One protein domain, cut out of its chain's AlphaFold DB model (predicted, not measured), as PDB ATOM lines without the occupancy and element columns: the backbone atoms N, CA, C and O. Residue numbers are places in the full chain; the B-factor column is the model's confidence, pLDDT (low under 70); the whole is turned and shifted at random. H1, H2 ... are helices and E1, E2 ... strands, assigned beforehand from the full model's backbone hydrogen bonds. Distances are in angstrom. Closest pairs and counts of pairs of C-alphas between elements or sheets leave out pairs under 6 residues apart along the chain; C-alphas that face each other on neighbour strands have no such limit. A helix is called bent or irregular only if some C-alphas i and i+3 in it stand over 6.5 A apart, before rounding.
ATOM      1  N   PHE A  13     -44.175  13.880  -7.012       79.69
ATOM      2  CA  PHE A  13     -45.175  13.520  -6.018       79.69
ATOM      3  C   PHE A  13     -45.925  14.762  -5.529       79.69
ATOM      4  O   PHE A  13     -47.153  14.776  -5.605       79.69
ATOM      5  N   CYS A  14     -45.211  15.831  -5.153       76.75
ATOM      6  CA  CYS A  14     -45.830  17.093  -4.738       76.75
ATOM      7  C   CYS A  14     -46.764  17.632  -5.828       76.75
ATOM      8  O   CYS A  14     -47.927  17.916  -5.558       76.75
ATOM      9  N   LYS A  15     -46.316  17.654  -7.093       75.81
ATOM     10  CA  LYS A  15     -47.162  18.056  -8.233       75.81
ATOM     11  C   LYS A  15     -48.427  17.213  -8.361       75.81
ATOM     12  O   LYS A  15     -49.487  17.758  -8.656       75.81
ATOM     13  N   LYS A  16     -48.336  15.893  -8.163       81.50
ATOM     14  CA  LYS A  16     -49.502  14.999  -8.211       81.50
ATOM     15  C   LYS A  16     -50.491  15.308  -7.086       81.50
ATOM     16  O   LYS A  16     -51.686  15.350  -7.357       81.50
ATOM     17  N   VAL A  17     -49.996  15.512  -5.863       79.31
ATOM     18  CA  VAL A  17     -50.826  15.844  -4.696       79.31
ATOM     19  C   VAL A  17     -51.511  17.194  -4.902       79.31
ATOM     20  O   VAL A  17     -52.730  17.260  -4.812       79.31
ATOM     21  N   ILE A  18     -50.755  18.227  -5.285       79.38
ATOM     22  CA  ILE A  18     -51.255  19.596  -5.487       79.38
ATOM     23  C   ILE A  18     -52.268  19.665  -6.636       79.38
ATOM     24  O   ILE A  18     -53.301  20.305  -6.498       79.38
ATOM     25  N   LYS A  19     -52.026  18.978  -7.764       79.06
ATOM     26  CA  LYS A  19     -52.916  19.026  -8.942       79.06
ATOM     27  C   LYS A  19     -54.350  18.566  -8.642       79.06
ATOM     28  O   LYS A  19     -55.262  18.919  -9.383       79.06
ATOM     29  N   GLY A  20     -54.542  17.748  -7.607       74.38
ATOM     30  CA  GLY A  20     -55.859  17.277  -7.180       74.38
ATOM     31  C   GLY A  20     -56.579  18.194  -6.191       74.38
ATOM     32  O   GLY A  20     -57.725  17.900  -5.868       74.38
ATOM     33  N   GLN A  21     -55.933  19.255  -5.699       75.38
ATOM     34  CA  GLN A  21     -56.478  20.153  -4.680       75.38
ATOM     35  C   GLN A  21     -56.797  21.526  -5.276       75.38
ATOM     36  O   GLN A  21     -56.095  22.010  -6.163       75.38
ATOM     37  N   THR A  22     -57.857  22.161  -4.778       68.75
ATOM     38  CA  THR A  22     -58.187  23.556  -5.113       68.75
ATOM     39  C   THR A  22     -57.298  24.546  -4.364       68.75
ATOM     40  O   THR A  22     -56.999  25.608  -4.902       68.75
ATOM     41  N   GLU A  23     -56.851  24.183  -3.160       73.31
ATOM     42  CA  GLU A  23     -55.952  24.968  -2.313       73.31
ATOM     43  C   GLU A  23     -55.106  24.055  -1.406       73.31
ATOM     44  O   GLU A  23     -55.463  22.901  -1.157       73.31
ATOM     45  N   VAL A  24     -53.957  24.561  -0.953       73.69
ATOM     46  CA  VAL A  24     -53.107  23.923   0.063       73.69
ATOM     47  C   VAL A  24     -52.882  24.939   1.177       73.69
ATOM     48  O   VAL A  24     -52.296  25.996   0.938       73.69
ATOM     49  N   ASP A  25     -53.347  24.600   2.379       77.12
ATOM     50  CA  ASP A  25     -53.483  25.556   3.489       77.12
ATOM     51  C   ASP A  25     -52.409  25.419   4.554       77.12
ATOM     52  O   ASP A  25     -52.194  26.329   5.346       77.12
ATOM     53  N   CYS A  26     -51.776  24.257   4.629       81.06
ATOM     54  CA  CYS A  26     -50.787  23.964   5.644       81.06
ATOM     55  C   CYS A  26     -49.877  22.845   5.154       81.06
ATOM     56  O   CYS A  26     -50.332  21.901   4.498       81.06
ATOM     57  N   LEU A  27     -48.599  22.946   5.503       80.44
ATOM     58  CA  LEU A  27     -47.641  21.862   5.350       80.44
ATOM     59  C   LEU A  27     -47.227  21.357   6.729       80.44
ATOM     60  O   LEU A  27     -46.649  22.096   7.524       80.44
ATOM     61  N   ILE A  28     -47.521  20.077   6.975       82.38
ATOM     62  CA  ILE A  28     -47.115  19.367   8.183       82.38
ATOM     63  C   ILE A  28     -45.900  18.480   7.900       82.38
ATOM     64  O   ILE A  28     -46.053  17.330   7.491       82.38
ATOM     65  N   ASN A  29     -44.699  19.008   8.150       78.88
ATOM     66  CA  ASN A  29     -43.449  18.264   8.083       78.88
ATOM     67  C   ASN A  29     -43.096  17.517   9.391       78.88
ATOM     68  O   ASN A  29     -42.317  17.978  10.223       78.88
ATOM     69  N   ASN A  30     -43.682  16.327   9.560       79.31
ATOM     70  CA  ASN A  30     -43.482  15.456  10.730       79.31
ATOM     71  C   ASN A  30     -42.540  14.282  10.473       79.31
ATOM     72  O   ASN A  30     -42.783  13.158  10.921       79.31
ATOM     73  N   THR A  31     -41.503  14.494   9.671       71.81
ATOM     74  CA  THR A  31     -40.622  13.401   9.270       71.81
ATOM     75  C   THR A  31     -39.381  13.437  10.136       71.81
ATOM     76  O   THR A  31     -38.467  14.214   9.886       71.81
ATOM     77  N   ALA A  32     -39.359  12.604  11.176       70.12
ATOM     78  CA  ALA A  32     -38.164  12.429  11.975       70.12
ATOM     79  C   ALA A  32     -38.011  10.992  12.469       70.12
ATOM     80  O   ALA A  32     -38.950  10.385  12.990       70.12
ATOM     81  N   VAL A  33     -36.800  10.460  12.336       73.75
ATOM     82  CA  VAL A  33     -36.353   9.283  13.079       73.75
ATOM     83  C   VAL A  33     -35.173   9.725  13.923       73.75
ATOM     84  O   VAL A  33     -34.141  10.130  13.395       73.75
ATOM     85  N   GLN A  34     -35.328   9.650  15.241       69.38
ATOM     86  CA  GLN A  34     -34.243   9.938  16.167       69.38
ATOM     87  C   GLN A  34     -33.528   8.634  16.521       69.38
ATOM     88  O   GLN A  34     -34.124   7.717  17.093       69.38
ATOM     89  N   ARG A  35     -32.244   8.541  16.172       74.75
ATOM     90  CA  ARG A  35     -31.365   7.462  16.627       74.75
ATOM     91  C   ARG A  35     -30.502   7.941  17.795       74.75
ATOM     92  O   ARG A  35     -30.090   9.102  17.804       74.75
ATOM     93  N   PRO A  36     -30.200   7.073  18.775       74.62
ATOM     94  CA  PRO A  36     -29.185   7.381  19.769       74.62
ATOM     95  C   PRO A  36     -27.833   7.641  19.092       74.62
ATOM     96  O   PRO A  36     -27.411   6.877  18.223       74.62
ATOM     97  N   LEU A  37     -27.153   8.710  19.506       78.25
ATOM     98  CA  LEU A  37     -25.823   9.054  19.017       78.25
ATOM     99  C   LEU A  37     -24.759   8.392  19.901       78.25
ATOM    100  O   LEU A  37     -24.507   8.834  21.020       78.25
ATOM    101  N   TYR A  38     -24.106   7.350  19.391       83.31
ATOM    102  CA  TYR A  38     -22.978   6.705  20.066       83.31
ATOM    103  C   TYR A  38     -21.659   7.238  19.504       83.31
ATOM    104  O   TYR A  38     -21.127   6.690  18.551       83.31
ATOM    105  N   ILE A  39     -21.122   8.312  20.094       84.75
ATOM    106  CA  ILE A  39     -19.961   9.053  19.551       84.75
ATOM    107  C   ILE A  39     -18.744   8.147  19.290       84.75
ATOM    108  O   ILE A  39     -18.062   8.307  18.283       84.75
ATOM    109  N   ASN A  40     -18.481   7.186  20.179       89.94
ATOM    110  CA  ASN A  40     -17.311   6.307  20.079       89.94
ATOM    111  C   ASN A  40     -17.460   5.182  19.040       89.94
ATOM    112  O   ASN A  40     -16.463   4.552  18.703       89.94
ATOM    113  N   ASP A  41     -18.677   4.921  18.563       87.62
ATOM    114  CA  ASP A  41     -18.997   3.858  17.598       87.62
ATOM    115  C   ASP A  41     -19.966   4.393  16.533       87.62
ATOM    116  O   ASP A  41     -20.963   3.774  16.159       87.62
ATOM    117  N   PHE A  42     -19.732   5.640  16.119       85.69
ATOM    118  CA  PHE A  42     -20.644   6.334  15.229       85.69
ATOM    119  C   PHE A  42     -20.451   5.863  13.788       85.69
ATOM    120  O   PHE A  42     -19.435   6.144  13.151       85.69
ATOM    121  N   ASP A  43     -21.465   5.187  13.258       87.56
ATOM    122  CA  ASP A  43     -21.538   4.842  11.843       87.56
ATOM    123  C   ASP A  43     -21.923   6.072  11.006       87.56
ATOM    124  O   ASP A  43     -23.049   6.572  11.069       87.56
ATOM    125  N   LEU A  44     -20.991   6.538  10.172       89.19
ATOM    126  CA  LEU A  44     -21.217   7.661   9.261       89.19
ATOM    127  C   LEU A  44     -22.350   7.386   8.265       89.19
ATOM    128  O   LEU A  44     -23.066   8.319   7.908       89.19
ATOM    129  N   GLY A  45     -22.551   6.130   7.849       87.81
ATOM    130  CA  GLY A  45     -23.656   5.770   6.956       87.81
ATOM    131  C   GLY A  45     -25.015   5.991   7.622       87.81
ATOM    132  O   GLY A  45     -25.944   6.528   7.017       87.81
ATOM    133  N   SER A  46     -25.114   5.644   8.903       83.44
ATOM    134  CA  SER A  46     -26.258   5.977   9.743       83.44
ATOM    135  C   SER A  46     -26.410   7.487   9.918       83.44
ATOM    136  O   SER A  46     -27.517   7.993   9.760       83.44
ATOM    137  N   GLY A  47     -25.322   8.220  10.151       83.94
ATOM    138  CA  GLY A  47     -25.351   9.685  10.197       83.94
ATOM    139  C   GLY A  47     -25.919  10.320   8.925       83.94
ATOM    140  O   GLY A  47     -26.825  11.149   8.997       83.94
ATOM    141  N   ASP A  48     -25.456   9.878   7.756       84.94
ATOM    142  CA  ASP A  48     -25.954  10.362   6.468       84.94
ATOM    143  C   ASP A  48     -27.438  10.055   6.269       84.94
ATOM    144  O   ASP A  48     -28.176  10.911   5.786       84.94
ATOM    145  N   GLN A  49     -27.901   8.879   6.700       82.44
ATOM    146  CA  GLN A  49     -29.324   8.542   6.676       82.44
ATOM    147  C   GLN A  49     -30.162   9.442   7.601       82.44
ATOM    148  O   GLN A  49     -31.276   9.800   7.231       82.44
ATOM    149  N   ASP A  50     -29.656   9.821   8.783       80.44
ATOM    150  CA  ASP A  50     -30.379  10.738   9.680       80.44
ATOM    151  C   ASP A  50     -30.469  12.133   9.064       80.44
ATOM    152  O   ASP A  50     -31.524  12.762   9.118       80.44
ATOM    153  N   ILE A  51     -29.398  12.598   8.418       81.62
ATOM    154  CA  ILE A  51     -29.404  13.866   7.685       81.62
ATOM    155  C   ILE A  51     -30.351  13.784   6.477       81.62
ATOM    156  O   ILE A  51     -31.103  14.722   6.218       81.62
ATOM    157  N   ASP A  52     -30.361  12.672   5.740       80.62
ATOM    158  CA  ASP A  52     -31.255  12.483   4.593       80.62
ATOM    159  C   ASP A  52     -32.732  12.508   4.991       80.62
ATOM    160  O   ASP A  52     -33.534  13.136   4.302       80.62
ATOM    161  N   ILE A  53     -33.093  11.846   6.091       78.12
ATOM    162  CA  ILE A  53     -34.487  11.735   6.539       78.12
ATOM    163  C   ILE A  53     -34.948  13.015   7.232       78.12
ATOM    164  O   ILE A  53     -36.061  13.463   6.972       78.12
ATOM    165  N   ASN A  54     -34.116  13.584   8.106       78.06
ATOM    166  CA  ASN A  54     -34.541  14.650   9.008       78.06
ATOM    167  C   ASN A  54     -34.253  16.058   8.463       78.06
ATOM    168  O   ASN A  54     -34.836  17.000   8.975       78.06
ATOM    169  N   ILE A  55     -33.363  16.203   7.465       77.12
ATOM    170  CA  ILE A  55     -32.950  17.508   6.905       77.12
ATOM    171  C   ILE A  55     -33.186  17.543   5.385       77.12
ATOM    172  O   ILE A  55     -33.953  18.351   4.877       77.12
ATOM    173  N   ARG A  56     -32.526  16.669   4.607       77.69
ATOM    174  CA  ARG A  56     -32.551  16.769   3.128       77.69
ATOM    175  C   ARG A  56     -33.907  16.387   2.527       77.69
ATOM    176  O   ARG A  56     -34.279  16.921   1.483       77.69
ATOM    177  N   GLY A  57     -34.613  15.448   3.151       76.38
ATOM    178  CA  GLY A  57     -35.971  15.043   2.792       76.38
ATOM    179  C   GLY A  57     -36.959  16.204   2.928       76.38
ATOM    180  O   GLY A  57     -37.481  16.629   1.896       76.38
ATOM    181  N   PRO A  58     -37.166  16.729   4.150       75.62
ATOM    182  CA  PRO A  58     -37.865  17.980   4.452       75.62
ATOM    183  C   PRO A  58     -37.655  19.103   3.434       75.62
ATOM    184  O   PRO A  58     -38.591  19.427   2.698       75.62
ATOM    185  N   MET A  59     -36.417  19.579   3.268       73.56
ATOM    186  CA  MET A  59     -36.096  20.662   2.327       73.56
ATOM    187  C   MET A  59     -36.595  20.382   0.899       73.56
ATOM    188  O   MET A  59     -37.105  21.266   0.216       73.56
ATOM    189  N   ALA A  60     -36.487  19.135   0.426       72.38
ATOM    190  CA  ALA A  60     -36.922  18.765  -0.922       72.38
ATOM    191  C   ALA A  60     -38.457  18.735  -1.102       72.38
ATOM    192  O   ALA A  60     -38.935  18.745  -2.244       72.38
ATOM    193  N   PHE A  61     -39.225  18.660  -0.011       74.12
ATOM    194  CA  PHE A  61     -40.689  18.748  -0.008       74.12
ATOM    195  C   PHE A  61     -41.193  20.175   0.192       74.12
ATOM    196  O   PHE A  61     -42.186  20.549  -0.441       74.12
ATOM    197  N   ASP A  62     -40.511  20.945   1.035       72.06
ATOM    198  CA  ASP A  62     -40.942  22.278   1.442       72.06
ATOM    199  C   ASP A  62     -40.938  23.242   0.247       72.06
ATOM    200  O   ASP A  62     -41.974  23.834  -0.061       72.06
ATOM    201  N   ASP A  63     -39.848  23.298  -0.522       69.19
ATOM    202  CA  ASP A  63     -39.702  24.178  -1.694       69.19
ATOM    203  C   ASP A  63     -40.882  24.118  -2.695       69.19
ATOM    204  O   ASP A  63     -41.495  25.154  -2.993       69.19
ATOM    205  N   PRO A  64     -41.264  22.944  -3.245       69.12
ATOM    206  CA  PRO A  64     -42.357  22.872  -4.211       69.12
ATOM    207  C   PRO A  64     -43.737  23.138  -3.594       69.12
ATOM    208  O   PRO A  64     -44.632  23.582  -4.317       69.12
ATOM    209  N   ILE A  65     -43.939  22.856  -2.302       71.56
ATOM    210  CA  ILE A  65     -45.233  23.045  -1.632       71.56
ATOM    211  C   ILE A  65     -45.411  24.508  -1.212       71.56
ATOM    212  O   ILE A  65     -46.459  25.087  -1.487       71.56
ATOM    213  N   LEU A  66     -44.377  25.153  -0.667       68.44
ATOM    214  CA  LEU A  66     -44.363  26.592  -0.358       68.44
ATOM    215  C   LEU A  66     -44.527  27.462  -1.617       68.44
ATOM    216  O   LEU A  66     -45.022  28.593  -1.559       68.44
ATOM    217  N   GLY A  67     -44.133  26.945  -2.784       65.38
ATOM    218  CA  GLY A  67     -44.452  27.542  -4.081       65.38
ATOM    219  C   GLY A  67     -45.942  27.488  -4.448       65.38
ATOM    220  O   GLY A  67     -46.406  28.343  -5.202       65.38
ATOM    221  N   ALA A  68     -46.687  26.513  -3.922       66.12
ATOM    222  CA  ALA A  68     -48.096  26.269  -4.232       66.12
ATOM    223  C   ALA A  68     -49.084  26.824  -3.189       66.12
ATOM    224  O   ALA A  68     -50.264  26.964  -3.509       66.12
ATOM    225  N   ILE A  69     -48.625  27.157  -1.977       65.19
ATOM    226  CA  ILE A  69     -49.452  27.796  -0.943       65.19
ATOM    227  C   ILE A  69     -49.850  29.213  -1.391       65.19
ATOM    228  O   ILE A  69     -49.002  30.034  -1.748       65.19
ATOM    229  N   GLN A  70     -51.155  29.503  -1.363       49.69
ATOM    230  CA  GLN A  70     -51.745  30.811  -1.673       49.69
ATOM    231  C   GLN A  70     -52.359  31.426  -0.394       49.69
ATOM    232  O   GLN A  70     -53.097  30.749   0.316       49.69
ATOM    233  N   GLY A  71     -52.112  32.713  -0.103       50.31
ATOM    234  CA  GLY A  71     -52.712  33.433   1.049       50.31
ATOM    235  C   GLY A  71     -51.850  33.492   2.330       50.31
ATOM    236  O   GLY A  71     -50.667  33.215   2.223       50.31
ATOM    237  N   GLU A  72     -52.451  33.915   3.471       40.94
ATOM    238  CA  GLU A  72     -51.938  34.027   4.882       40.94
ATOM    239  C   GLU A  72     -51.895  32.700   5.638       40.94
ATOM    240  O   GLU A  72     -52.881  32.409   6.307       40.94
ATOM    241  N   ARG A  73     -50.862  31.844   5.496       54.03
ATOM    242  CA  ARG A  73     -50.951  30.447   5.995       54.03
ATOM    243  C   ARG A  73     -49.645  29.765   6.445       54.03
ATOM    244  O   ARG A  73     -48.563  30.158   6.040       54.03
ATOM    245  N   CYS A  74     -49.769  28.764   7.324       41.84
ATOM    246  CA  CYS A  74     -48.715  28.212   8.188       41.84
ATOM    247  C   CYS A  74     -47.939  27.016   7.580       41.84
ATOM    248  O   CYS A  74     -48.547  26.106   7.019       41.84
ATOM    249  N   GLY A  75     -46.614  26.976   7.730       47.84
ATOM    250  CA  GLY A  75     -45.753  25.803   7.538       47.84
ATOM    251  C   GLY A  75     -45.022  25.466   8.837       47.84
ATOM    252  O   GLY A  75     -44.741  26.360   9.630       47.84
ATOM    253  N   TYR A  76     -44.726  24.193   9.089       49.34
ATOM    254  CA  TYR A  76     -44.030  23.790  10.314       49.34
ATOM    255  C   TYR A  76     -42.877  22.827  10.015       49.34
ATOM    256  O   TYR A  76     -42.982  22.018   9.094       49.34
ATOM    257  N   SER A  77     -41.808  22.903  10.814       51.97
ATOM    258  CA  SER A  77     -40.697  21.940  10.817       51.97
ATOM    259  C   SER A  77     -40.236  21.652  12.248       51.97
ATOM    260  O   SER A  77     -40.498  22.416  13.179       51.97
ATOM    261  N   TYR A  78     -39.549  20.523  12.401       45.81
ATOM    262  CA  TYR A  78     -38.995  19.995  13.647       45.81
ATOM    263  C   TYR A  78     -37.529  20.401  13.892       45.81
ATOM    264  O   TYR A  78     -36.935  19.953  14.874       45.81
ATOM    265  N   GLN A  79     -36.917  21.200  13.006       57.19
ATOM    266  CA  GLN A  79     -35.497  21.546  13.103       57.19
ATOM    267  C   GLN A  79     -35.217  23.042  12.911       57.19
ATOM    268  O   GLN A  79     -35.278  23.581  11.807       57.19
ATOM    269  N   HIS A  80     -34.803  23.685  14.006       53.66
ATOM    270  CA  HIS A  80     -34.508  25.116  14.130       53.66
ATOM    271  C   HIS A  80     -33.673  25.728  12.989       53.66
ATOM    272  O   HIS A  80     -33.935  26.845  12.545       53.66
ATOM    273  N   PHE A  81     -32.658  25.011  12.487       46.84
ATOM    274  CA  PHE A  81     -31.705  25.558  11.509       46.84
ATOM    275  C   PHE A  81     -32.268  25.647  10.077       46.84
ATOM    276  O   PHE A  81     -31.820  26.479   9.290       46.84
ATOM    277  N   GLU A  82     -33.261  24.820   9.740       55.34
ATOM    278  CA  GLU A  82     -33.915  24.794   8.423       55.34
ATOM    279  C   GLU A  82     -34.925  25.946   8.275       55.34
ATOM    280  O   GLU A  82     -35.024  26.595   7.231       55.34
ATOM    281  N   LEU A  83     -35.601  26.289   9.373       61.19
ATOM    282  CA  LEU A  83     -36.657  27.300   9.413       61.19
ATOM    283  C   LEU A  83     -36.167  28.714   9.087       61.19
ATOM    284  O   LEU A  83     -36.866  29.477   8.417       61.19
ATOM    285  N   ALA A  84     -34.943  29.059   9.494       57.94
ATOM    286  CA  ALA A  84     -34.352  30.368   9.214       57.94
ATOM    287  C   ALA A  84     -34.068  30.599   7.714       57.94
ATOM    288  O   ALA A  84     -34.030  31.749   7.266       57.94
ATOM    289  N   GLY A  85     -33.855  29.525   6.941       58.22
ATOM    290  CA  GLY A  85     -33.724  29.580   5.482       58.22
ATOM    291  C   GLY A  85     -35.078  29.799   4.813       58.22
ATOM    292  O   GLY A  85     -35.263  30.788   4.105       58.22
ATOM    293  N   LEU A  86     -36.055  28.952   5.150       61.56
ATOM    294  CA  LEU A  86     -37.418  29.023   4.612       61.56
ATOM    295  C   LEU A  86     -38.083  30.381   4.877       61.56
ATOM    296  O   LEU A  86     -38.725  30.937   3.986       61.56
ATOM    297  N   ALA A  87     -37.871  30.966   6.062       59.84
ATOM    298  CA  ALA A  87     -38.380  32.292   6.420       59.84
ATOM    299  C   ALA A  87     -37.887  33.409   5.478       59.84
ATOM    300  O   ALA A  87     -38.610  34.375   5.221       59.84
ATOM    301  N   LYS A  88     -36.673  33.281   4.922       58.22
ATOM    302  CA  LYS A  88     -36.152  34.223   3.919       58.22
ATOM    303  C   LYS A  88     -36.803  34.007   2.556       58.22
ATOM    304  O   LYS A  88     -37.151  34.989   1.903       58.22
ATOM    305  N   ASP A  89     -37.009  32.755   2.159       54.59
ATOM    306  CA  ASP A  89     -37.562  32.391   0.847       54.59
ATOM    307  C   ASP A  89     -39.062  32.692   0.719       54.59
ATOM    308  O   ASP A  89     -39.583  32.899  -0.383       54.59
ATOM    309  N   VAL A  90     -39.765  32.796   1.850       61.75
ATOM    310  CA  VAL A  90     -41.164  33.246   1.903       61.75
ATOM    311  C   VAL A  90     -41.318  34.735   2.227       61.75
ATOM    312  O   VAL A  90     -42.446  35.213   2.343       61.75
ATOM    313  N   LYS A  91     -40.227  35.506   2.331       52.12
ATOM    314  CA  LYS A  91     -40.278  36.945   2.638       52.12
ATOM    315  C   LYS A  91     -41.123  37.694   1.596       52.12
ATOM    316  O   LYS A  91     -40.819  37.698   0.407       52.12
ATOM    317  N   GLY A  92     -42.201  38.337   2.053       56.91
ATOM    318  CA  GLY A  92     -43.178  39.034   1.202       56.91
ATOM    319  C   GLY A  92     -44.377  38.179   0.776       56.91
ATOM    320  O   GLY A  92     -45.365  38.721   0.278       56.91
TER     321      GLY A  92
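Overview. This is residues 13 to 92 of the 171 residues of the protein "Short chain dehydrogenase" of Marssonina coronariae (UniProt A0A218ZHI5). One long helix, H2, is the spine of a loose, open model, with the short helix H1 at one side of its last residues and H3 on its other side. The long unnamed stretch of residues 20 to 43 runs back alongside H2 and turns round into it, and residues 38 to 45 of this turn stick out at the far end; the short strand E1 lies beside the stretch's earlier part. The printed part has 80 residues, with three named helices and one named strand in the order H1, H2, E1, H3, and its class is mostly helix. It is loose, with a radius of gyration of the C-alphas of 15.2 A, and only just flat, spanning 50 by 26 by 14 A.

Arrangement. H2, residues 44 to 66, has a kink of 31 degrees near residue 51; it is neither bent nor irregular, but only just, as C-alphas 54 and 57 are 6.4 A apart. H1, residues 13 to 19, touches H2 at residues 61 to 65 alone, and the closest C-alphas, those of Cys 14 and Ile 65, are 6.7 A apart. These two helices run the same way at a shallow tilt of 16 degrees. H3, residues 80 to 89, is close to H2 but not clearly touching, with the closest C-alphas, those of Ile 55 and Glu 82, 7.5 A apart. H2 and H3 run the same way at a shallow tilt of 30 degrees. E1, residues 73 to 77, and H2 are near each other, with 11 pairs of C-alphas within 10 A. E1 pairs with no named strand, but its residues 75 to 76 pair in parallel with residues 27 to 28. The closest C-alphas of E1 and H3, those of Ser 77 and Leu 83, are 6.9 A apart. H1 is apart from E1 and from H3. In H1 every O i to N i+4 pair is within hydrogen-bond range, against 15 of 19 in H2 and 3 of 6 in H3.

Along the chain. H2 measures 31.4 A from C-alpha 44 at (-21.217, 7.661, 9.261) to C-alpha 66 at (-44.363, 26.592, -0.358). H1 begins at C-alpha 13 (-45.175, 13.520, -6.018) and is 9.9 A long. E1 is 14.2 A long. H3 is 15.4 A long and ends at C-alpha 89 (-37.562, 32.391, 0.847).

Size, cuts and confidence. The two C-alphas farthest apart, those of Thr 22 and Asn 40, are 51.0 A apart. Without residues 38 to 45, which stand free, the body spans 42 by 26 by 14 A. The printed part has no cut. The link from H1 to H2 is long, with 24 residues; H2 to E1 is short and E1 to H3 tight. The mean pLDDT of the printed part is 70.5, and 31 residues are under 70: 22, 34, 63 to 64 and 66 to 92.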